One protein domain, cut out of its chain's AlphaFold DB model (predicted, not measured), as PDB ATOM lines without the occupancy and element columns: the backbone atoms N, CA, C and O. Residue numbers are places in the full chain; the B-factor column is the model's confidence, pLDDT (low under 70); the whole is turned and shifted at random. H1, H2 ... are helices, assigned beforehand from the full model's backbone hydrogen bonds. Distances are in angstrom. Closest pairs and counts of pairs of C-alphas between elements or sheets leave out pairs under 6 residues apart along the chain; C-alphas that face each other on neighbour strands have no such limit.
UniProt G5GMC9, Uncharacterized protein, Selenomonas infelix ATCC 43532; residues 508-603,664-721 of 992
ATOM      1  N   GLN A 508     -49.273  21.886 -33.395       89.94
ATOM      2  CA  GLN A 508     -49.025  22.029 -31.962       89.94
ATOM      3  C   GLN A 508     -49.114  20.674 -31.242       89.94
ATOM      4  O   GLN A 508     -48.210  20.332 -30.481       89.94
ATOM      5  N   ASP A 509     -50.174  19.903 -31.486       89.44
ATOM      6  CA  ASP A 509     -50.382  18.604 -30.843       89.44
ATOM      7  C   ASP A 509     -49.283  17.604 -31.230       89.44
ATOM      8  O   ASP A 509     -48.757  16.901 -30.366       89.44
ATOM      9  N   LEU A 510     -48.865  17.595 -32.500       92.44
ATOM     10  CA  LEU A 510     -47.736  16.787 -32.972       92.44
ATOM     11  C   LEU A 510     -46.414  17.192 -32.314       92.44
ATOM     12  O   LEU A 510     -45.615  16.322 -31.970       92.44
ATOM     13  N   LEU A 511     -46.178  18.493 -32.128       92.88
ATOM     14  CA  LEU A 511     -44.952  19.000 -31.520       92.88
ATOM     15  C   LEU A 511     -44.828  18.558 -30.055       92.88
ATOM     16  O   LEU A 511     -43.790  18.024 -29.666       92.88
ATOM     17  N   PHE A 512     -45.895  18.714 -29.266       91.38
ATOM     18  CA  PHE A 512     -45.910  18.244 -27.879       91.38
ATOM     19  C   PHE A 512     -45.879  16.715 -27.791       91.38
ATOM     20  O   PHE A 512     -45.180  16.169 -26.945       91.38
ATOM     21  N   ALA A 513     -46.569  15.996 -28.681       91.69
ATOM     22  CA  ALA A 513     -46.486  14.536 -28.722       91.69
ATOM     23  C   ALA A 513     -45.053  14.051 -28.999       91.69
ATOM     24  O   ALA A 513     -44.574  13.134 -28.331       91.69
ATOM     25  N   ALA A 514     -44.345  14.689 -29.936       93.12
ATOM     26  CA  ALA A 514     -42.950  14.374 -30.233       93.12
ATOM     27  C   ALA A 514     -42.026  14.642 -29.033       93.12
ATOM     28  O   ALA A 514     -41.150  13.829 -28.746       93.12
ATOM     29  N   GLU A 515     -42.246  15.741 -28.306       92.75
ATOM     30  CA  GLU A 515     -41.517  16.044 -27.070       92.75
ATOM     31  C   GLU A 515     -41.734  14.973 -25.991       92.75
ATOM     32  O   GLU A 515     -40.768  14.489 -25.399       92.75
ATOM     33  N   LEU A 516     -42.986  14.575 -25.750       91.44
ATOM     34  CA  LEU A 516     -43.317  13.560 -24.747       91.44
ATOM     35  C   LEU A 516     -42.649  12.218 -25.065       91.44
ATOM     36  O   LEU A 516     -42.113  11.570 -24.168       91.44
ATOM     37  N   VAL A 517     -42.636  11.823 -26.343       92.25
ATOM     38  CA  VAL A 517     -41.943  10.608 -26.796       92.25
ATOM     39  C   VAL A 517     -40.435  10.729 -26.578       92.25
ATOM     40  O   VAL A 517     -39.830   9.802 -26.042       92.25
ATOM     41  N   ALA A 518     -39.828  11.865 -26.935       90.31
ATOM     42  CA  ALA A 518     -38.397  12.087 -26.742       90.31
ATOM     43  C   ALA A 518     -38.006  12.002 -25.256       90.31
ATOM     44  O   ALA A 518     -37.091  11.261 -24.898       90.31
ATOM     45  N   HIS A 519     -38.740  12.682 -24.371       89.56
ATOM     46  CA  HIS A 519     -38.482  12.611 -22.935       89.56
ATOM     47  C   HIS A 519     -38.759  11.228 -22.341       89.56
ATOM     48  O   HIS A 519     -38.003  10.804 -21.465       89.56
ATOM     49  N   GLY A 520     -39.770  10.507 -22.836       89.00
ATOM     50  CA  GLY A 520     -40.040   9.120 -22.449       89.00
ATOM     51  C   GLY A 520     -38.888   8.177 -22.810       89.00
ATOM     52  O   GLY A 520     -38.420   7.423 -21.960       89.00
ATOM     53  N   MET A 521     -38.351   8.282 -24.032       88.69
ATOM     54  CA  MET A 521     -37.169   7.515 -24.450       88.69
ATOM     55  C   MET A 521     -35.958   7.811 -23.558       88.69
ATOM     56  O   MET A 521     -35.277   6.893 -23.100       88.69
ATOM     57  N   GLU A 522     -35.706   9.089 -23.262       87.50
ATOM     58  CA  GLU A 522     -34.617   9.472 -22.364       87.50
ATOM     59  C   GLU A 522     -34.826   8.943 -20.933       87.50
ATOM     60  O   GLU A 522     -33.860   8.565 -20.270       87.50
ATOM     61  N   GLU A 523     -36.062   8.929 -20.424       88.00
ATOM     62  CA  GLU A 523     -36.384   8.355 -19.112       88.00
ATOM     63  C   GLU A 523     -36.091   6.859 -19.047       88.00
ATOM     64  O   GLU A 523     -35.538   6.395 -18.049       88.00
ATOM     65  N   ASP A 524     -36.401   6.109 -20.100       87.88
ATOM     66  CA  ASP A 524     -36.159   4.668 -20.136       87.88
ATOM     67  C   ASP A 524     -34.664   4.333 -20.219       87.88
ATOM     68  O   ASP A 524     -34.174   3.502 -19.445       87.88
ATOM     69  N   GLU A 525     -33.895   5.051 -21.047       88.69
ATOM     70  CA  GLU A 525     -32.428   4.939 -21.057       88.69
ATOM     71  C   GLU A 525     -31.824   5.223 -19.672       88.69
ATOM     72  O   GLU A 525     -30.848   4.599 -19.237       88.69
ATOM     73  N   ARG A 526     -32.408   6.184 -18.953       85.62
ATOM     74  CA  ARG A 526     -31.969   6.581 -17.614       85.62
ATOM     75  C   ARG A 526     -32.331   5.537 -16.573       85.62
ATOM     76  O   ARG A 526     -31.463   5.177 -15.782       85.62
ATOM     77  N   LYS A 527     -33.551   4.994 -16.601       87.88
ATOM     78  CA  LYS A 527     -33.955   3.868 -15.744       87.88
ATOM     79  C   LYS A 527     -33.000   2.690 -15.913       87.88
ATOM     80  O   LYS A 527     -32.596   2.094 -14.914       87.88
ATOM     81  N   GLU A 528     -32.570   2.392 -17.140       88.81
ATOM     82  CA  GLU A 528     -31.588   1.338 -17.391       88.81
ATOM     83  C   GLU A 528     -30.224   1.657 -16.752       88.81
ATOM     84  O   GLU A 528     -29.661   0.819 -16.036       88.81
ATOM     85  N   LYS A 529     -29.702   2.876 -16.951       87.19
ATOM     86  CA  LYS A 529     -28.436   3.330 -16.342       87.19
ATOM     87  C   LYS A 529     -28.490   3.292 -14.816       87.19
ATOM     88  O   LYS A 529     -27.607   2.698 -14.198       87.19
ATOM     89  N   THR A 530     -29.539   3.838 -14.204       87.00
ATOM     90  CA  THR A 530     -29.724   3.789 -12.748       87.00
ATOM     91  C   THR A 530     -29.876   2.350 -12.257       87.00
ATOM     92  O   THR A 530     -29.326   1.994 -11.217       87.00
ATOM     93  N   GLY A 531     -30.551   1.478 -13.010       88.25
ATOM     94  CA  GLY A 531     -30.635   0.051 -12.699       88.25
ATOM     95  C   GLY A 531     -29.265  -0.637 -12.674       88.25
ATOM     96  O   GLY A 531     -28.994  -1.439 -11.778       88.25
ATOM     97  N   ARG A 532     -28.372  -0.307 -13.617       88.75
ATOM     98  CA  ARG A 532     -26.978  -0.794 -13.629       88.75
ATOM     99  C   ARG A 532     -26.182  -0.241 -12.447       88.75
ATOM    100  O   ARG A 532     -25.513  -1.003 -11.757       88.75
ATOM    101  N   LEU A 533     -26.308   1.053 -12.175       88.12
ATOM    102  CA  LEU A 533     -25.627   1.720 -11.068       88.12
ATOM    103  C   LEU A 533     -26.052   1.146  -9.708       88.12
ATOM    104  O   LEU A 533     -25.195   0.783  -8.912       88.12
ATOM    105  N   LYS A 534     -27.355   0.935  -9.477       89.44
ATOM    106  CA  LYS A 534     -27.877   0.271  -8.267       89.44
ATOM    107  C   LYS A 534     -27.325  -1.146  -8.092       89.44
ATOM    108  O   LYS A 534     -27.023  -1.545  -6.970       89.44
ATOM    109  N   LYS A 535     -27.163  -1.909  -9.182       90.00
ATOM    110  CA  LYS A 535     -26.519  -3.235  -9.135       90.00
ATOM    111  C   LYS A 535     -25.046  -3.137  -8.734       90.00
ATOM    112  O   LYS A 535     -24.608  -3.947  -7.924       90.00
ATOM    113  N   ASN A 536     -24.314  -2.149  -9.254       87.25
ATOM    114  CA  ASN A 536     -22.908  -1.924  -8.906       87.25
ATOM    115  C   ASN A 536     -22.752  -1.489  -7.443       87.25
ATOM    116  O   ASN A 536     -21.991  -2.111  -6.714       87.25
ATOM    117  N   ILE A 537     -23.549  -0.515  -6.985       87.81
ATOM    118  CA  ILE A 537     -23.603  -0.095  -5.574       87.81
ATOM    119  C   ILE A 537     -23.876  -1.308  -4.682       87.81
ATOM    120  O   ILE A 537     -23.143  -1.555  -3.729       87.81
ATOM    121  N   LYS A 538     -24.892  -2.116  -5.018       88.19
ATOM    122  CA  LYS A 538     -25.212  -3.331  -4.263       88.19
ATOM    123  C   LYS A 538     -24.039  -4.311  -4.245       88.19
ATOM    124  O   LYS A 538     -23.793  -4.911  -3.206       88.19
ATOM    125  N   ALA A 539     -23.318  -4.482  -5.352       84.50
ATOM    126  CA  ALA A 539     -22.157  -5.370  -5.417       84.50
ATOM    127  C   ALA A 539     -21.006  -4.899  -4.512       84.50
ATOM    128  O   ALA A 539     -20.394  -5.733  -3.850       84.50
ATOM    129  N   VAL A 540     -20.757  -3.588  -4.436       81.56
ATOM    130  CA  VAL A 540     -19.734  -3.009  -3.551       81.56
ATOM    131  C   VAL A 540     -20.150  -3.132  -2.086       81.56
ATOM    132  O   VAL A 540     -19.400  -3.680  -1.286       81.56
ATOM    133  N   VAL A 541     -21.376  -2.726  -1.742       81.81
ATOM    134  CA  VAL A 541     -21.884  -2.769  -0.356       81.81
ATOM    135  C   VAL A 541     -22.011  -4.204   0.176       81.81
ATOM    136  O   VAL A 541     -21.798  -4.443   1.359       81.81
ATOM    137  N   SER A 542     -22.337  -5.175  -0.685       80.12
ATOM    138  CA  SER A 542     -22.399  -6.600  -0.310       80.12
ATOM    139  C   SER A 542     -21.056  -7.329  -0.392       80.12
ATOM    140  O   SER A 542     -20.999  -8.533  -0.132       80.12
ATOM    141  N   SER A 543     -19.974  -6.640  -0.761       76.12
ATOM    142  CA  SER A 543     -18.645  -7.241  -0.757       76.12
ATOM    143  C   SER A 543     -18.164  -7.452   0.681       76.12
ATOM    144  O   SER A 543     -18.285  -6.574   1.532       76.12
ATOM    145  N   ASN A 544     -17.575  -8.619   0.956       66.12
ATOM    146  CA  ASN A 544     -16.964  -8.884   2.264       66.12
ATOM    147  C   ASN A 544     -15.837  -7.884   2.568       66.12
ATOM    148  O   ASN A 544     -15.624  -7.554   3.725       66.12
ATOM    149  N   GLU A 545     -15.158  -7.382   1.527       67.94
ATOM    150  CA  GLU A 545     -14.121  -6.352   1.634       67.94
ATOM    151  C   GLU A 545     -14.682  -5.064   2.268       67.94
ATOM    152  O   GLU A 545     -14.074  -4.526   3.183       67.94
ATOM    153  N   PHE A 546     -15.878  -4.623   1.862       71.19
ATOM    154  CA  PHE A 546     -16.558  -3.458   2.439       71.19
ATOM    155  C   PHE A 546     -17.183  -3.724   3.821       71.19
ATOM    156  O   PHE A 546     -17.327  -2.804   4.620       71.19
ATOM    157  N   ILE A 547     -17.599  -4.959   4.120       70.06
ATOM    158  CA  ILE A 547     -18.190  -5.307   5.428       70.06
ATOM    159  C   ILE A 547     -17.109  -5.402   6.516       70.06
ATOM    160  O   ILE A 547     -17.362  -5.037   7.660       70.06
ATOM    161  N   GLU A 548     -15.923  -5.901   6.162       63.03
ATOM    162  CA  GLU A 548     -14.805  -6.122   7.089       63.03
ATOM    163  C   GLU A 548     -13.846  -4.917   7.193       63.03
ATOM    164  O   GLU A 548     -12.954  -4.948   8.037       63.03
ATOM    165  N   SER A 549     -14.001  -3.881   6.360       65.38
ATOM    166  CA  SER A 549     -13.151  -2.679   6.389       65.38
ATOM    167  C   SER A 549     -13.391  -1.819   7.630       65.38
ATOM    168  O   SER A 549     -14.527  -1.737   8.108       65.38
ATOM    169  N   GLU A 550     -12.364  -1.096   8.083       61.62
ATOM    170  CA  GLU A 550     -12.499  -0.141   9.185       61.62
ATOM    171  C   GLU A 550     -13.569   0.921   8.875       61.62
ATOM    172  O   GLU A 550     -13.667   1.454   7.769       61.62
ATOM    173  N   ASN A 551     -14.418   1.192   9.869       64.38
ATOM    174  CA  ASN A 551     -15.524   2.150   9.776       64.38
ATOM    175  C   ASN A 551     -15.266   3.382  10.662       64.38
ATOM    176  O   ASN A 551     -16.208   4.035  11.108       64.38
ATOM    177  N   ASP A 552     -13.994   3.648  10.968       69.44
ATOM    178  CA  ASP A 552     -13.557   4.832  11.703       69.44
ATOM    179  C   ASP A 552     -13.431   6.006  10.727       69.44
ATOM    180  O   ASP A 552     -12.664   5.935   9.764       69.44
ATOM    181  N   ALA A 553     -14.175   7.085  10.983       62.41
ATOM    182  CA  ALA A 553     -14.225   8.287  10.147       62.41
ATOM    183  C   ALA A 553     -12.865   9.002  10.017       62.41
ATOM    184  O   ALA A 553     -12.688   9.836   9.136       62.41
ATOM    185  N   THR A 554     -11.898   8.682  10.883       67.19
ATOM    186  CA  THR A 554     -10.539   9.245  10.836       67.19
ATOM    187  C   THR A 554      -9.552   8.428   9.992       67.19
ATOM    188  O   THR A 554      -8.426   8.868   9.757       67.19
ATOM    189  N   SER A 555      -9.957   7.244   9.527       75.31
ATOM    190  CA  SER A 555      -9.146   6.377   8.668       75.31
ATOM    191  C   SER A 555      -9.289   6.759   7.190       75.31
ATOM    192  O   SER A 555     -10.337   7.229   6.750       75.31
ATOM    193  N   HIS A 556      -8.257   6.488   6.384       75.44
ATOM    194  CA  HIS A 556      -8.298   6.756   4.941       75.44
ATOM    195  C   HIS A 556      -9.451   6.014   4.235       75.44
ATOM    196  O   HIS A 556     -10.047   6.540   3.297       75.44
ATOM    197  N   ILE A 557      -9.797   4.803   4.687       76.38
ATOM    198  CA  ILE A 557     -10.947   4.065   4.150       76.38
ATOM    199  C   ILE A 557     -12.271   4.618   4.671       76.38
ATOM    200  O   ILE A 557     -13.221   4.690   3.892       76.38
ATOM    201  N   GLY A 558     -12.336   5.071   5.923       78.44
ATOM    202  CA  GLY A 558     -13.477   5.817   6.454       78.44
ATOM    203  C   GLY A 558     -13.817   7.040   5.600       78.44
ATOM    204  O   GLY A 558     -14.947   7.157   5.137       78.44
ATOM    205  N   GLU A 559     -12.823   7.868   5.266       83.12
ATOM    206  CA  GLU A 559     -12.999   9.027   4.375       83.12
ATOM    207  C   GLU A 559     -13.532   8.628   2.984       83.12
ATOM    208  O   GLU A 559     -14.417   9.283   2.425       83.12
ATOM    209  N   LEU A 560     -13.026   7.526   2.414       85.31
ATOM    210  CA  LEU A 560     -13.502   7.003   1.127       85.31
ATOM    211  C   LEU A 560     -14.937   6.457   1.212       85.31
ATOM    212  O   LEU A 560     -15.699   6.598   0.251       85.31
ATOM    213  N   ARG A 561     -15.320   5.846   2.342       84.81
ATOM    214  CA  ARG A 561     -16.689   5.373   2.603       84.81
ATOM    215  C   ARG A 561     -17.650   6.546   2.727       84.81
ATOM    216  O   ARG A 561     -18.685   6.522   2.064       84.81
ATOM    217  N   ASP A 562     -17.292   7.568   3.495       87.06
ATOM    218  CA  ASP A 562     -18.114   8.765   3.669       87.06
ATOM    219  C   ASP A 562     -18.303   9.482   2.329       87.06
ATOM    220  O   ASP A 562     -19.434   9.740   1.920       87.06
ATOM    221  N   SER A 563     -17.226   9.660   1.555       89.88
ATOM    222  CA  SER A 563     -17.302  10.227   0.202       89.88
ATOM    223  C   SER A 563     -18.189   9.402  -0.747       89.88
ATOM    224  O   SER A 563     -18.942   9.956  -1.555       89.88
ATOM    225  N   PHE A 564     -18.141   8.068  -0.658       89.94
ATOM    226  CA  PHE A 564     -19.023   7.187  -1.426       89.94
ATOM    227  C   PHE A 564     -20.492   7.332  -1.006       89.94
ATOM    228  O   PHE A 564     -21.358   7.486  -1.869       89.94
ATOM    229  N   VAL A 565     -20.780   7.326   0.297       89.19
ATOM    230  CA  VAL A 565     -22.136   7.468   0.849       89.19
ATOM    231  C   VAL A 565     -22.725   8.837   0.506       89.19
ATOM    232  O   VAL A 565     -23.860   8.912   0.031       89.19
ATOM    233  N   GLU A 566     -21.947   9.912   0.634       92.00
ATOM    234  CA  GLU A 566     -22.336  11.255   0.197       92.00
ATOM    235  C   GLU A 566     -22.663  11.298  -1.300       92.00
ATOM    236  O   GLU A 566     -23.689  11.854  -1.696       92.00
ATOM    237  N   ALA A 567     -21.840  10.667  -2.146       91.88
ATOM    238  CA  ALA A 567     -22.090  10.601  -3.585       91.88
ATOM    239  C   ALA A 567     -23.370   9.813  -3.922       91.88
ATOM    240  O   ALA A 567     -24.120  10.216  -4.819       91.88
ATOM    241  N   VAL A 568     -23.659   8.726  -3.192       91.31
ATOM    242  CA  VAL A 568     -24.918   7.971  -3.320       91.31
ATOM    243  C   VAL A 568     -26.105   8.844  -2.916       91.31
ATOM    244  O   VAL A 568     -27.059   8.958  -3.687       91.31
ATOM    245  N   HIS A 569     -26.048   9.512  -1.761       91.88
ATOM    246  CA  HIS A 569     -27.117  10.400  -1.304       91.88
ATOM    247  C   HIS A 569     -27.355  11.571  -2.263       91.88
ATOM    248  O   HIS A 569     -28.507  11.883  -2.569       91.88
ATOM    249  N   ALA A 570     -26.292  12.179  -2.793       91.69
ATOM    250  CA  ALA A 570     -26.391  13.239  -3.790       91.69
ATOM    251  C   ALA A 570     -27.061  12.746  -5.085       91.69
ATOM    252  O   ALA A 570     -27.924  13.437  -5.637       91.69
ATOM    253  N   HIS A 571     -26.709  11.542  -5.553       91.62
ATOM    254  CA  HIS A 571     -27.349  10.919  -6.713       91.62
ATOM    255  C   HIS A 571     -28.831  10.614  -6.450       91.62
ATOM    256  O   HIS A 571     -29.681  10.989  -7.256       91.62
ATOM    257  N   GLU A 572     -29.166   9.986  -5.320       90.12
ATOM    258  CA  GLU A 572     -30.552   9.662  -4.965       90.12
ATOM    259  C   GLU A 572     -31.421  10.908  -4.783       90.12
ATOM    260  O   GLU A 572     -32.564  10.931  -5.241       90.12
ATOM    261  N   HIS A 573     -30.891  11.958  -4.151       91.56
ATOM    262  CA  HIS A 573     -31.602  13.219  -3.969       91.56
ATOM    263  C   HIS A 573     -31.955  13.855  -5.318       91.56
ATOM    264  O   HIS A 573     -33.122  14.140  -5.584       91.56
ATOM    265  N   LEU A 574     -30.969  13.996  -6.211       90.25
ATOM    266  CA  LEU A 574     -31.186  14.534  -7.555       90.25
ATOM    267  C   LEU A 574     -32.089  13.630  -8.408       90.25
ATOM    268  O   LEU A 574     -32.823  14.133  -9.257       90.25
ATOM    269  N   GLN A 575     -32.062  12.312  -8.189       89.00
ATOM    270  CA  GLN A 575     -32.974  11.384  -8.850       89.00
ATOM    271  C   GLN A 575     -34.425  11.595  -8.395       89.00
ATOM    272  O   GLN A 575     -35.315  11.582  -9.236       89.00
ATOM    273  N   ARG A 576     -34.671  11.822  -7.098       88.94
ATOM    274  CA  ARG A 576     -36.019  12.098  -6.563       88.94
ATOM    275  C   ARG A 576     -36.584  13.442  -7.020       88.94
ATOM    276  O   ARG A 576     -37.794  13.589  -7.089       88.94
ATOM    277  N   MET A 577     -35.723  14.410  -7.332       88.62
ATOM    278  CA  MET A 577     -36.150  15.699  -7.884       88.62
ATOM    279  C   MET A 577     -36.622  15.615  -9.344       88.62
ATOM    280  O   MET A 577     -37.222  16.571  -9.832       88.62
ATOM    281  N   LEU A 578     -36.325  14.526 -10.063       88.69
ATOM    282  CA  LEU A 578     -36.796  14.349 -11.435       88.69
ATOM    283  C   LEU A 578     -38.260  13.933 -11.439       88.69
ATOM    284  O   LEU A 578     -38.628  12.904 -10.881       88.69
ATOM    285  N   ILE A 579     -39.065  14.720 -12.138       88.56
ATOM    286  CA  ILE A 579     -40.486  14.449 -12.348       88.56
ATOM    287  C   ILE A 579     -40.618  13.628 -13.632       88.56
ATOM    288  O   ILE A 579     -40.021  14.005 -14.644       88.56
ATOM    289  N   SER A 580     -41.362  12.518 -13.603       90.12
ATOM    290  CA  SER A 580     -41.588  11.718 -14.814       90.12
ATOM    291  C   SER A 580     -42.508  12.437 -15.804       90.12
ATOM    292  O   SER A 580     -43.263  13.332 -15.419       90.12
ATOM    293  N   VAL A 581     -42.505  12.035 -17.078       89.75
ATOM    294  CA  VAL A 581     -43.452  12.575 -18.073       89.75
ATOM    295  C   VAL A 581     -44.906  12.411 -17.615       89.75
ATOM    296  O   VAL A 581     -45.704  13.339 -17.761       89.75
ATOM    297  N   ALA A 582     -45.245  11.261 -17.028       89.31
ATOM    298  CA  ALA A 582     -46.590  10.989 -16.527       89.31
ATOM    299  C   ALA A 582     -46.954  11.916 -15.355       89.31
ATOM    300  O   ALA A 582     -48.020  12.533 -15.372       89.31
ATOM    301  N   ASP A 583     -46.039  12.083 -14.398       89.56
ATOM    302  CA  ASP A 583     -46.248  12.955 -13.237       89.56
ATOM    303  C   ASP A 583     -46.317  14.430 -13.646       89.56
ATOM    304  O   ASP A 583     -47.098  15.195 -13.091       89.56
ATOM    305  N   ALA A 584     -45.535  14.850 -14.645       90.69
ATOM    306  CA  ALA A 584     -45.564  16.217 -15.159       90.69
ATOM    307  C   ALA A 584     -46.927  16.548 -15.785       90.69
ATOM    308  O   ALA A 584     -47.492  17.606 -15.508       90.69
ATOM    309  N   GLN A 585     -47.483  15.626 -16.578       90.56
ATOM    310  CA  GLN A 585     -48.834  15.769 -17.124       90.56
ATOM    311  C   GLN A 585     -49.904  15.755 -16.032       90.56
ATOM    312  O   GLN A 585     -50.894  16.477 -16.126       90.56
ATOM    313  N   GLU A 586     -49.730  14.922 -15.010       88.19
ATOM    314  CA  GLU A 586     -50.666  14.811 -13.895       88.19
ATOM    315  C   GLU A 586     -50.678  16.077 -13.036       88.19
ATOM    316  O   GLU A 586     -51.743  16.651 -12.822       88.19
ATOM    317  N   ASN A 587     -49.508  16.581 -12.650       88.81
ATOM    318  CA  ASN A 587     -49.368  17.839 -11.920       88.81
ATOM    319  C   ASN A 587     -49.971  19.010 -12.707       88.81
ATOM    320  O   ASN A 587     -50.694  19.828 -12.141       88.81
ATOM    321  N   ALA A 588     -49.755  19.046 -14.027       89.06
ATOM    322  CA  ALA A 588     -50.356  20.055 -14.895       89.06
ATOM    323  C   ALA A 588     -51.892  19.946 -14.960       89.06
ATOM    324  O   ALA A 588     -52.575  20.964 -15.022       89.06
ATOM    325  N   LYS A 589     -52.461  18.732 -14.931       89.12
ATOM    326  CA  LYS A 589     -53.921  18.530 -14.866       89.12
ATOM    327  C   LYS A 589     -54.498  18.968 -13.520       89.12
ATOM    328  O   LYS A 589     -55.544  19.612 -13.506       89.12
ATOM    329  N   ILE A 590     -53.820  18.636 -12.420       88.31
ATOM    330  CA  ILE A 590     -54.235  18.964 -11.046       88.31
ATOM    331  C   ILE A 590     -54.375  20.479 -10.857       88.31
ATOM    332  O   ILE A 590     -55.283  20.919 -10.158       88.31
ATOM    333  N   GLU A 591     -53.542  21.287 -11.516       84.50
ATOM    334  CA  GLU A 591     -53.637  22.753 -11.460       84.50
ATOM    335  C   GLU A 591     -54.996  23.295 -11.955       84.50
ATOM    336  O   GLU A 591     -55.459  24.329 -11.483       84.50
ATOM    337  N   TYR A 592     -55.671  22.574 -12.856       82.19
ATOM    338  CA  TYR A 592     -56.972  22.953 -13.426       82.19
ATOM    339  C   TYR A 592     -58.174  22.228 -12.798       82.19
ATOM    340  O   TYR A 592     -59.291  22.295 -13.333       82.19
ATOM    341  N   MET A 593     -57.957  21.516 -11.691       86.38
ATOM    342  CA  MET A 593     -59.000  20.867 -10.895       86.38
ATOM    343  C   MET A 593     -59.387  21.748  -9.701       86.38
ATOM    344  O   MET A 593     -58.538  22.430  -9.126       86.38
ATOM    345  N   THR A 594     -60.658  21.737  -9.304       85.81
ATOM    346  CA  THR A 594     -61.086  22.306  -8.015       85.81
ATOM    347  C   THR A 594     -60.627  21.412  -6.860       85.81
ATOM    348  O   THR A 594     -60.283  20.255  -7.079       85.81
ATOM    349  N   GLU A 595     -60.626  21.907  -5.620       85.56
ATOM    350  CA  GLU A 595     -60.225  21.091  -4.457       85.56
ATOM    351  C   GLU A 595     -61.063  19.804  -4.322       85.56
ATOM    352  O   GLU A 595     -60.511  18.724  -4.134       85.56
ATOM    353  N   GLU A 596     -62.377  19.878  -4.552       87.56
ATOM    354  CA  GLU A 596     -63.262  18.700  -4.538       87.56
ATOM    355  C   GLU A 596     -62.915  17.689  -5.644       87.56
ATOM    356  O   GLU A 596     -62.935  16.474  -5.439       87.56
ATOM    357  N   GLU A 597     -62.590  18.190  -6.835       89.06
ATOM    358  CA  GLU A 597     -62.197  17.365  -7.974       89.06
ATOM    359  C   GLU A 597     -60.816  16.736  -7.762       89.06
ATOM    360  O   GLU A 597     -60.609  15.583  -8.141       89.06
ATOM    361  N   LYS A 598     -59.884  17.459  -7.124       89.25
ATOM    362  CA  LYS A 598     -58.562  16.948  -6.740       89.25
ATOM    363  C   LYS A 598     -58.698  15.794  -5.759       89.25
ATOM    364  O   LYS A 598     -58.086  14.754  -5.989       89.25
ATOM    365  N   ASP A 599     -59.520  15.939  -4.723       90.50
ATOM    366  CA  ASP A 599     -59.755  14.880  -3.737       90.50
ATOM    367  C   ASP A 599     -60.371  13.634  -4.392       90.50
ATOM    368  O   ASP A 599     -59.903  12.507  -4.186       90.50
ATOM    369  N   ALA A 600     -61.373  13.817  -5.259       90.62
ATOM    370  CA  ALA A 600     -61.975  12.724  -6.027       90.62
ATOM    371  C   ALA A 600     -60.963  12.045  -6.974       90.62
ATOM    372  O   ALA A 600     -60.926  10.820  -7.090       90.62
ATOM    373  N   TYR A 601     -60.104  12.824  -7.630       91.81
ATOM    374  CA  TYR A 601     -59.087  12.310  -8.543       91.81
ATOM    375  C   TYR A 601     -57.958  11.572  -7.804       91.81
ATOM    376  O   TYR A 601     -57.550  10.488  -8.224       91.81
ATOM    377  N   GLN A 602     -57.494  12.094  -6.666       91.12
ATOM    378  CA  GLN A 602     -56.479  11.448  -5.827       91.12
ATOM    379  C   GLN A 602     -56.992  10.148  -5.200       91.12
ATOM    380  O   GLN A 602     -56.275   9.144  -5.189       91.12
ATOM    381  N   THR A 603     -58.237  10.133  -4.715       92.50
ATOM    382  CA  THR A 603     -58.872   8.907  -4.203       92.50
ATOM    383  C   THR A 603     -59.021   7.862  -5.304       92.50
ATOM    384  O   THR A 603     -58.610   6.718  -5.109       92.50
ATOM    385  N   GLU A 664     -62.463  14.573 -17.149       87.88
ATOM    386  CA  GLU A 664     -61.652  14.386 -18.346       87.88
ATOM    387  C   GLU A 664     -62.245  15.099 -19.560       87.88
ATOM    388  O   GLU A 664     -61.498  15.687 -20.344       87.88
ATOM    389  N   ILE A 665     -63.571  15.088 -19.718       87.19
ATOM    390  CA  ILE A 665     -64.258  15.838 -20.777       87.19
ATOM    391  C   ILE A 665     -63.989  17.339 -20.620       87.19
ATOM    392  O   ILE A 665     -63.651  18.006 -21.601       87.19
ATOM    393  N   ARG A 666     -64.063  17.866 -19.391       85.75
ATOM    394  CA  ARG A 666     -63.752  19.273 -19.100       85.75
ATOM    395  C   ARG A 666     -62.293  19.609 -19.425       85.75
ATOM    396  O   ARG A 666     -62.034  20.602 -20.102       85.75
ATOM    397  N   LEU A 667     -61.344  18.771 -19.002       85.69
ATOM    398  CA  LEU A 667     -59.907  18.966 -19.244       85.69
ATOM    399  C   LEU A 667     -59.511  18.804 -20.724       85.69
ATOM    400  O   LEU A 667     -58.499  19.362 -21.146       85.69
ATOM    401  N   LYS A 668     -60.313  18.088 -21.526       84.00
ATOM    402  CA  LYS A 668     -60.160  17.966 -22.989       84.00
ATOM    403  C   LYS A 668     -60.588  19.218 -23.763       84.00
ATOM    404  O   LYS A 668     -60.418  19.255 -24.981       84.00
ATOM    405  N   ASN A 669     -61.117  20.247 -23.097       82.62
ATOM    406  CA  ASN A 669     -61.330  21.544 -23.734       82.62
ATOM    407  C   ASN A 669     -60.004  22.050 -24.334       82.62
ATOM    408  O   ASN A 669     -58.966  22.042 -23.673       82.62
ATOM    409  N   THR A 670     -60.041  22.510 -25.587       75.12
ATOM    410  CA  THR A 670     -58.863  22.920 -26.363       75.12
ATOM    411  C   THR A 670     -57.988  23.954 -25.665       75.12
ATOM    412  O   THR A 670     -56.763  23.907 -25.786       75.12
ATOM    413  N   ASP A 671     -58.595  24.889 -24.934       73.38
ATOM    414  CA  ASP A 671     -57.849  25.940 -24.242       73.38
ATOM    415  C   ASP A 671     -57.117  25.422 -23.001       73.38
ATOM    416  O   ASP A 671     -55.955  25.781 -22.786       73.38
ATOM    417  N   ILE A 672     -57.774  24.555 -22.224       79.44
ATOM    418  CA  ILE A 672     -57.205  23.932 -21.021       79.44
ATOM    419  C   ILE A 672     -56.104  22.952 -21.428       79.44
ATOM    420  O   ILE A 672     -54.991  23.014 -20.909       79.44
ATOM    421  N   GLN A 673     -56.368  22.114 -22.433       84.12
ATOM    422  CA  GLN A 673     -55.407  21.147 -22.959       84.12
ATOM    423  C   GLN A 673     -54.102  21.817 -23.405       84.12
ATOM    424  O   GLN A 673     -53.015  21.336 -23.083       84.12
ATOM    425  N   LYS A 674     -54.194  22.955 -24.101       82.88
ATOM    426  CA  LYS A 674     -53.017  23.728 -24.513       82.88
ATOM    427  C   LYS A 674     -52.184  24.201 -23.320       82.88
ATOM    428  O   LYS A 674     -50.958  24.214 -23.406       82.88
ATOM    429  N   GLN A 675     -52.820  24.624 -22.233       82.44
ATOM    430  CA  GLN A 675     -52.077  25.055 -21.052       82.44
ATOM    431  C   GLN A 675     -51.454  23.885 -20.304       82.44
ATOM    432  O   GLN A 675     -50.282  23.964 -19.946       82.44
ATOM    433  N   ILE A 676     -52.172  22.768 -20.177       88.31
ATOM    434  CA  ILE A 676     -51.613  21.526 -19.634       88.31
ATOM    435  C   ILE A 676     -50.354  21.132 -20.417       88.31
ATOM    436  O   ILE A 676     -49.327  20.838 -19.807       88.31
ATOM    437  N   GLN A 677     -50.390  21.191 -21.754       89.88
ATOM    438  CA  GLN A 677     -49.219  20.938 -22.605       89.88
ATOM    439  C   GLN A 677     -48.061  21.908 -22.302       89.88
ATOM    440  O   GLN A 677     -46.929  21.466 -22.123       89.88
ATOM    441  N   LEU A 678     -48.330  23.212 -22.182       88.12
ATOM    442  CA  LEU A 678     -47.306  24.224 -21.890       88.12
ATOM    443  C   LEU A 678     -46.687  24.078 -20.489       88.12
ATOM    444  O   LEU A 678     -45.477  24.237 -20.339       88.12
ATOM    445  N   ILE A 679     -47.486  23.773 -19.467       88.06
ATOM    446  CA  ILE A 679     -47.002  23.534 -18.097       88.06
ATOM    447  C   ILE A 679     -46.194  22.238 -18.040       88.06
ATOM    448  O   ILE A 679     -45.124  22.202 -17.428       88.06
ATOM    449  N   THR A 680     -46.662  21.191 -18.727       90.44
ATOM    450  CA  THR A 680     -45.922  19.929 -18.863       90.44
ATOM    451  C   THR A 680     -44.554  20.196 -19.486       90.44
ATOM    452  O   THR A 680     -43.536  19.821 -18.910       90.44
ATOM    453  N   HIS A 681     -44.516  20.923 -20.605       90.88
ATOM    454  CA  HIS A 681     -43.284  21.324 -21.280       90.88
ATOM    455  C   HIS A 681     -42.330  22.094 -20.350       90.88
ATOM    456  O   HIS A 681     -41.169  21.716 -20.205       90.88
ATOM    457  N   LYS A 682     -42.816  23.119 -19.635       88.75
ATOM    458  CA  LYS A 682     -42.000  23.880 -18.666       88.75
ATOM    459  C   LYS A 682     -41.417  22.988 -17.564       88.75
ATOM    460  O   LYS A 682     -40.245  23.124 -17.210       88.75
ATOM    461  N   THR A 683     -42.212  22.058 -17.040       89.06
ATOM    462  CA  THR A 683     -41.768  21.090 -16.024       89.06
ATOM    463  C   THR A 683     -40.667  20.176 -16.573       89.06
ATOM    464  O   THR A 683     -39.631  19.981 -15.934       89.06
ATOM    465  N   LEU A 684     -40.834  19.664 -17.795       89.31
ATOM    466  CA  LEU A 684     -39.838  18.816 -18.460       89.31
ATOM    467  C   LEU A 684     -38.565  19.587 -18.839       89.31
ATOM    468  O   LEU A 684     -37.455  19.061 -18.726       89.31
ATOM    469  N   GLN A 685     -38.682  20.866 -19.182       87.31
ATOM    470  CA  GLN A 685     -37.537  21.739 -19.402       87.31
ATOM    471  C   GLN A 685     -36.731  21.959 -18.110       87.31
ATOM    472  O   GLN A 685     -35.496  21.916 -18.140       87.31
ATOM    473  N   ALA A 686     -37.390  22.120 -16.958       87.25
ATOM    474  CA  ALA A 686     -36.706  22.210 -15.665       87.25
ATOM    475  C   ALA A 686     -35.905  20.929 -15.349       87.25
ATOM    476  O   ALA A 686     -34.772  21.005 -14.851       87.25
ATOM    477  N   ASN A 687     -36.418  19.754 -15.745       89.38
ATOM    478  CA  ASN A 687     -35.682  18.493 -15.631       89.38
ATOM    479  C   ASN A 687     -34.351  18.516 -16.399       89.38
ATOM    480  O   ASN A 687     -33.400  17.870 -15.961       89.38
ATOM    481  N   ALA A 688     -34.222  19.260 -17.504       84.75
ATOM    482  CA  ALA A 688     -32.976  19.316 -18.275       84.75
ATOM    483  C   ALA A 688     -31.791  19.842 -17.443       84.75
ATOM    484  O   ALA A 688     -30.667  19.340 -17.557       84.75
ATOM    485  N   GLN A 689     -32.028  20.813 -16.554       85.69
ATOM    486  CA  GLN A 689     -30.990  21.320 -15.651       85.69
ATOM    487  C   GLN A 689     -30.619  20.294 -14.572       85.69
ATOM    488  O   GLN A 689     -29.434  20.088 -14.290       85.69
ATOM    489  N   ILE A 690     -31.619  19.613 -14.004       89.12
ATOM    490  CA  ILE A 690     -31.419  18.555 -13.002       89.12
ATOM    491  C   ILE A 690     -30.652  17.384 -13.623       89.12
ATOM    492  O   ILE A 690     -29.705  16.885 -13.020       89.12
ATOM    493  N   ARG A 691     -30.968  17.002 -14.867       87.56
ATOM    494  CA  ARG A 691     -30.261  15.957 -15.625       87.56
ATOM    495  C   ARG A 691     -28.772  16.272 -15.764       87.56
ATOM    496  O   ARG A 691     -27.952  15.407 -15.470       87.56
ATOM    497  N   LYS A 692     -28.403  17.513 -16.107       89.56
ATOM    498  CA  LYS A 692     -26.988  17.937 -16.156       89.56
ATOM    499  C   LYS A 692     -26.293  17.761 -14.803       89.56
ATOM    500  O   LYS A 692     -25.190  17.221 -14.751       89.56
ATOM    501  N   LYS A 693     -26.933  18.168 -13.702       91.94
ATOM    502  CA  LYS A 693     -26.390  17.951 -12.350       91.94
ATOM    503  C   LYS A 693     -26.287  16.459 -12.016       91.94
ATOM    504  O   LYS A 693     -25.259  16.040 -11.491       91.94
ATOM    505  N   LEU A 694     -27.280  15.650 -12.394       91.31
ATOM    506  CA  LEU A 694     -27.270  14.211 -12.135       91.31
ATOM    507  C   LEU A 694     -26.150  13.502 -12.896       91.31
ATOM    508  O   LEU A 694     -25.485  12.667 -12.307       91.31
ATOM    509  N   THR A 695     -25.873  13.869 -14.152       91.00
ATOM    510  CA  THR A 695     -24.743  13.273 -14.893       91.00
ATOM    511  C   THR A 695     -23.395  13.531 -14.217       91.00
ATOM    512  O   THR A 695     -22.544  12.648 -14.190       91.00
ATOM    513  N   LYS A 696     -23.208  14.707 -13.601       92.69
ATOM    514  CA  LYS A 696     -22.011  14.998 -12.797       92.69
ATOM    515  C   LYS A 696     -21.987  14.179 -11.505       92.69
ATOM    516  O   LYS A 696     -20.942  13.652 -11.146       92.69
ATOM    517  N   ALA A 697     -23.129  14.038 -10.830       91.88
ATOM    518  CA  ALA A 697     -23.238  13.202  -9.634       91.88
ATOM    519  C   ALA A 697     -22.975  11.715  -9.939       91.88
ATOM    520  O   ALA A 697     -22.290  11.053  -9.172       91.88
ATOM    521  N   GLU A 698     -23.448  11.208 -11.081       91.06
ATOM    522  CA  GLU A 698     -23.158   9.854 -11.577       91.06
ATOM    523  C   GLU A 698     -21.655   9.653 -11.816       91.06
ATOM    524  O   GLU A 698     -21.096   8.652 -11.379       91.06
ATOM    525  N   GLN A 699     -20.983  10.621 -12.451       91.94
ATOM    526  CA  GLN A 699     -19.529  10.581 -12.643       91.94
ATOM    527  C   GLN A 699     -18.776  10.595 -11.309       91.94
ATOM    528  O   GLN A 699     -17.874   9.783 -11.112       91.94
ATOM    529  N   ASN A 700     -19.160  11.479 -10.386       92.06
ATOM    530  CA  ASN A 700     -18.550  11.553  -9.059       92.06
ATOM    531  C   ASN A 700     -18.733  10.247  -8.282       92.06
ATOM    532  O   ASN A 700     -17.789   9.777  -7.658       92.06
ATOM    533  N   LEU A 701     -19.914   9.634  -8.371       91.12
ATOM    534  CA  LEU A 701     -20.205   8.349  -7.751       91.12
ATOM    535  C   LEU A 701     -19.392   7.205  -8.368       91.12
ATOM    536  O   LEU A 701     -18.891   6.350  -7.648       91.12
ATOM    537  N   GLU A 702     -19.209   7.177  -9.691       90.31
ATOM    538  CA  GLU A 702     -18.308   6.201 -10.312       90.31
ATOM    539  C   GLU A 702     -16.853   6.383  -9.856       90.31
ATOM    540  O   GLU A 702     -16.142   5.395  -9.672       90.31
ATOM    541  N   ILE A 703     -16.402   7.630  -9.683       91.31
ATOM    542  CA  ILE A 703     -15.050   7.943  -9.207       91.31
ATOM    543  C   ILE A 703     -14.882   7.512  -7.747       91.31
ATOM    544  O   ILE A 703     -13.920   6.803  -7.453       91.31
ATOM    545  N   SER A 704     -15.808   7.881  -6.855       88.69
ATOM    546  CA  SER A 704     -15.738   7.511  -5.436       88.69
ATOM    547  C   SER A 704     -15.842   6.000  -5.244       88.69
ATOM    548  O   SER A 704     -15.071   5.428  -4.480       88.69
ATOM    549  N   MET A 705     -16.695   5.325  -6.021       86.88
ATOM    550  CA  MET A 705     -16.792   3.866  -6.023       86.88
ATOM    551  C   MET A 705     -15.470   3.204  -6.441       86.88
ATOM    552  O   MET A 705     -15.007   2.292  -5.763       86.88
ATOM    553  N   ARG A 706     -14.815   3.682  -7.511       86.12
ATOM    554  CA  ARG A 706     -13.501   3.155  -7.934       86.12
ATOM    555  C   ARG A 706     -12.401   3.435  -6.911       86.12
ATOM    556  O   ARG A 706     -11.549   2.577  -6.703       86.12
ATOM    557  N   ALA A 707     -12.396   4.620  -6.304       86.25
ATOM    558  CA  ALA A 707     -11.423   4.983  -5.278       86.25
ATOM    559  C   ALA A 707     -11.576   4.095  -4.036       86.25
ATOM    560  O   ALA A 707     -10.585   3.567  -3.539       86.25
ATOM    561  N   LEU A 708     -12.816   3.847  -3.603       84.56
ATOM    562  CA  LEU A 708     -13.129   2.929  -2.513       84.56
ATOM    563  C   LEU A 708     -12.695   1.494  -2.840       84.56
ATOM    564  O   LEU A 708     -12.014   0.869  -2.035       84.56
ATOM    565  N   GLU A 709     -13.012   0.981  -4.033       80.06
ATOM    566  CA  GLU A 709     -12.557  -0.348  -4.471       80.06
ATOM    567  C   GLU A 709     -11.024  -0.474  -4.452       80.06
ATOM    568  O   GLU A 709     -10.493  -1.509  -4.046       80.06
ATOM    569  N   GLN A 710     -10.300   0.574  -4.861       80.50
ATOM    570  CA  GLN A 710      -8.835   0.609  -4.818       80.50
ATOM    571  C   GLN A 710      -8.290   0.681  -3.389       80.50
ATOM    572  O   GLN A 710      -7.337  -0.034  -3.079       80.50
ATOM    573  N   GLY A 711      -8.896   1.502  -2.525       76.88
ATOM    574  CA  GLY A 711      -8.537   1.611  -1.110       76.88
ATOM    575  C   GLY A 711      -8.708   0.279  -0.385       76.88
ATOM    576  O   GLY A 711      -7.763  -0.209   0.234       76.88
ATOM    577  N   LEU A 712      -9.857  -0.376  -0.578       71.38
ATOM    578  CA  LEU A 712     -10.128  -1.715  -0.049       71.38
ATOM    579  C   LEU A 712      -9.086  -2.735  -0.537       71.38
ATOM    580  O   LEU A 712      -8.608  -3.565   0.234       71.38
ATOM    581  N   PHE A 713      -8.666  -2.652  -1.804       66.69
ATOM    582  CA  PHE A 713      -7.590  -3.497  -2.329       66.69
ATOM    583  C   PHE A 713      -6.228  -3.195  -1.676       66.69
ATOM    584  O   PHE A 713      -5.453  -4.117  -1.413       66.69
ATOM    585  N   ALA A 714      -5.917  -1.929  -1.396       64.44
ATOM    586  CA  ALA A 714      -4.653  -1.516  -0.791       64.44
ATOM    587  C   ALA A 714      -4.522  -1.971   0.674       64.44
ATOM    588  O   ALA A 714      -3.458  -2.467   1.054       64.44
ATOM    589  N   GLU A 715      -5.598  -1.904   1.466       60.06
ATOM    590  CA  GLU A 715      -5.631  -2.444   2.836       60.06
ATOM    591  C   GLU A 715      -5.317  -3.942   2.864       60.06
ATOM    592  O   GLU A 715      -4.452  -4.385   3.624       60.06
ATOM    593  N   THR A 716      -5.916  -4.723   1.955       57.81
ATOM    594  CA  THR A 716      -5.600  -6.157   1.863       57.81
ATOM    595  C   THR A 716      -4.128  -6.418   1.527       57.81
ATOM    596  O   THR A 716      -3.578  -7.443   1.924       57.81
ATOM    597  N   HIS A 717      -3.443  -5.506   0.828       56.72
ATOM    598  CA  HIS A 717      -2.009  -5.616   0.556       56.72
ATOM    599  C   HIS A 717      -1.126  -5.216   1.750       56.72
ATOM    600  O   HIS A 717      -0.076  -5.837   1.932       56.72
ATOM    601  N   ALA A 718      -1.539  -4.237   2.559       54.66
ATOM    602  CA  ALA A 718      -0.821  -3.802   3.760       54.66
ATOM    603  C   ALA A 718      -0.911  -4.835   4.898       54.66
ATOM    604  O   ALA A 718       0.109  -5.142   5.522       54.66
ATOM    605  N   GLU A 719      -2.082  -5.461   5.093       58.22
ATOM    606  CA  GLU A 719      -2.257  -6.594   6.018       58.22
ATOM    607  C   GLU A 719      -1.246  -7.719   5.726       58.22
ATOM    608  O   GLU A 719      -0.721  -8.332   6.644       58.22
ATOM    609  N   ASN A 720      -0.890  -7.954   4.458       57.44
ATOM    610  CA  ASN A 720       0.030  -9.023   4.045       57.44
ATOM    611  C   ASN A 720       1.526  -8.767   4.342       57.44
ATOM    612  O   ASN A 720       2.349  -9.652   4.078       57.44
ATOM    613  N   GLN A 721       1.906  -7.577   4.822       58.84
ATOM    614  CA  GLN A 721       3.312  -7.186   5.027       58.84
ATOM    615  C   GLN A 721       3.733  -7.080   6.498       58.84
ATOM    616  O   GLN A 721       4.913  -6.841   6.766       58.84
TER     617      GLN A 721
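This is residues 508 to 603 and 664 to 721 of the 992 residues of an uncharacterized protein of Selenomonas infelix ATCC 43532 (UniProt G5GMC9). Three passes of helix make a long, loose rod: H1 runs from one end toward the other, H3 and H4 come back, and H7, the longest helix, runs the length again with H3 packed along its residues 690 to 712. H1 runs the same way as H7, H4 packs at a steep tilt on residues 676 to 684 of H7, the short H6 lies close to the beginning of H7, and the short H5 lies off H7, near H4. The printed part has 154 residues with seven named helices, H1 to H7 in order, and no named strand; the class is all helix. It is only just loose, close to extended, with a radius of gyration of the C-alphas of 22.2 A and spans of 76 by 32 by 21 A.

H1, residues 508 to 541, is 48.5 A long from C-alpha 508 at (-49.025, 22.029, -31.962). H2 is residues 544 to 548, H3 residues 556 to 576, 30.5 A, H4 residues 581 to 590, 14.4 A, H5 residues 595 to 603 and H6 residues 664 to 667. H7, residues 670 to 719, is 71.6 A long, ends at C-alpha 719 at (-2.257, -6.594, 6.018), and has a kink of 30 degrees near residue 691.

H7 is the hub. It touches H3 at a shallow tilt of 13 degrees, opposite ways, closest at the C-alphas of Ala 567 and Leu 701, 5.1 A. H1 touches H7 at a shallow tilt of 19 degrees, the same way, closest at the C-alphas of Phe 512 and Gln 677, 6.8 A. H4 touches H7, with residues 676 to 684 of H7 alone, at a steep tilt of 43 degrees; the C-alphas of Ala 588 and Ile 676 are closest, 5.1 A. H5 and H7 are apart. Every O i to N i+4 pair is within hydrogen-bond range in H1 to H5; in H7 44 of 46 are, and H6 is too short for one.

Residues 604 to 663 are not printed, and C-alphas 603 and 664 are 15.4 A apart across the cut. No link printed whole is long. Confidence is under 70 at residues 544 to 545, 548 to 554 and 713 to 721.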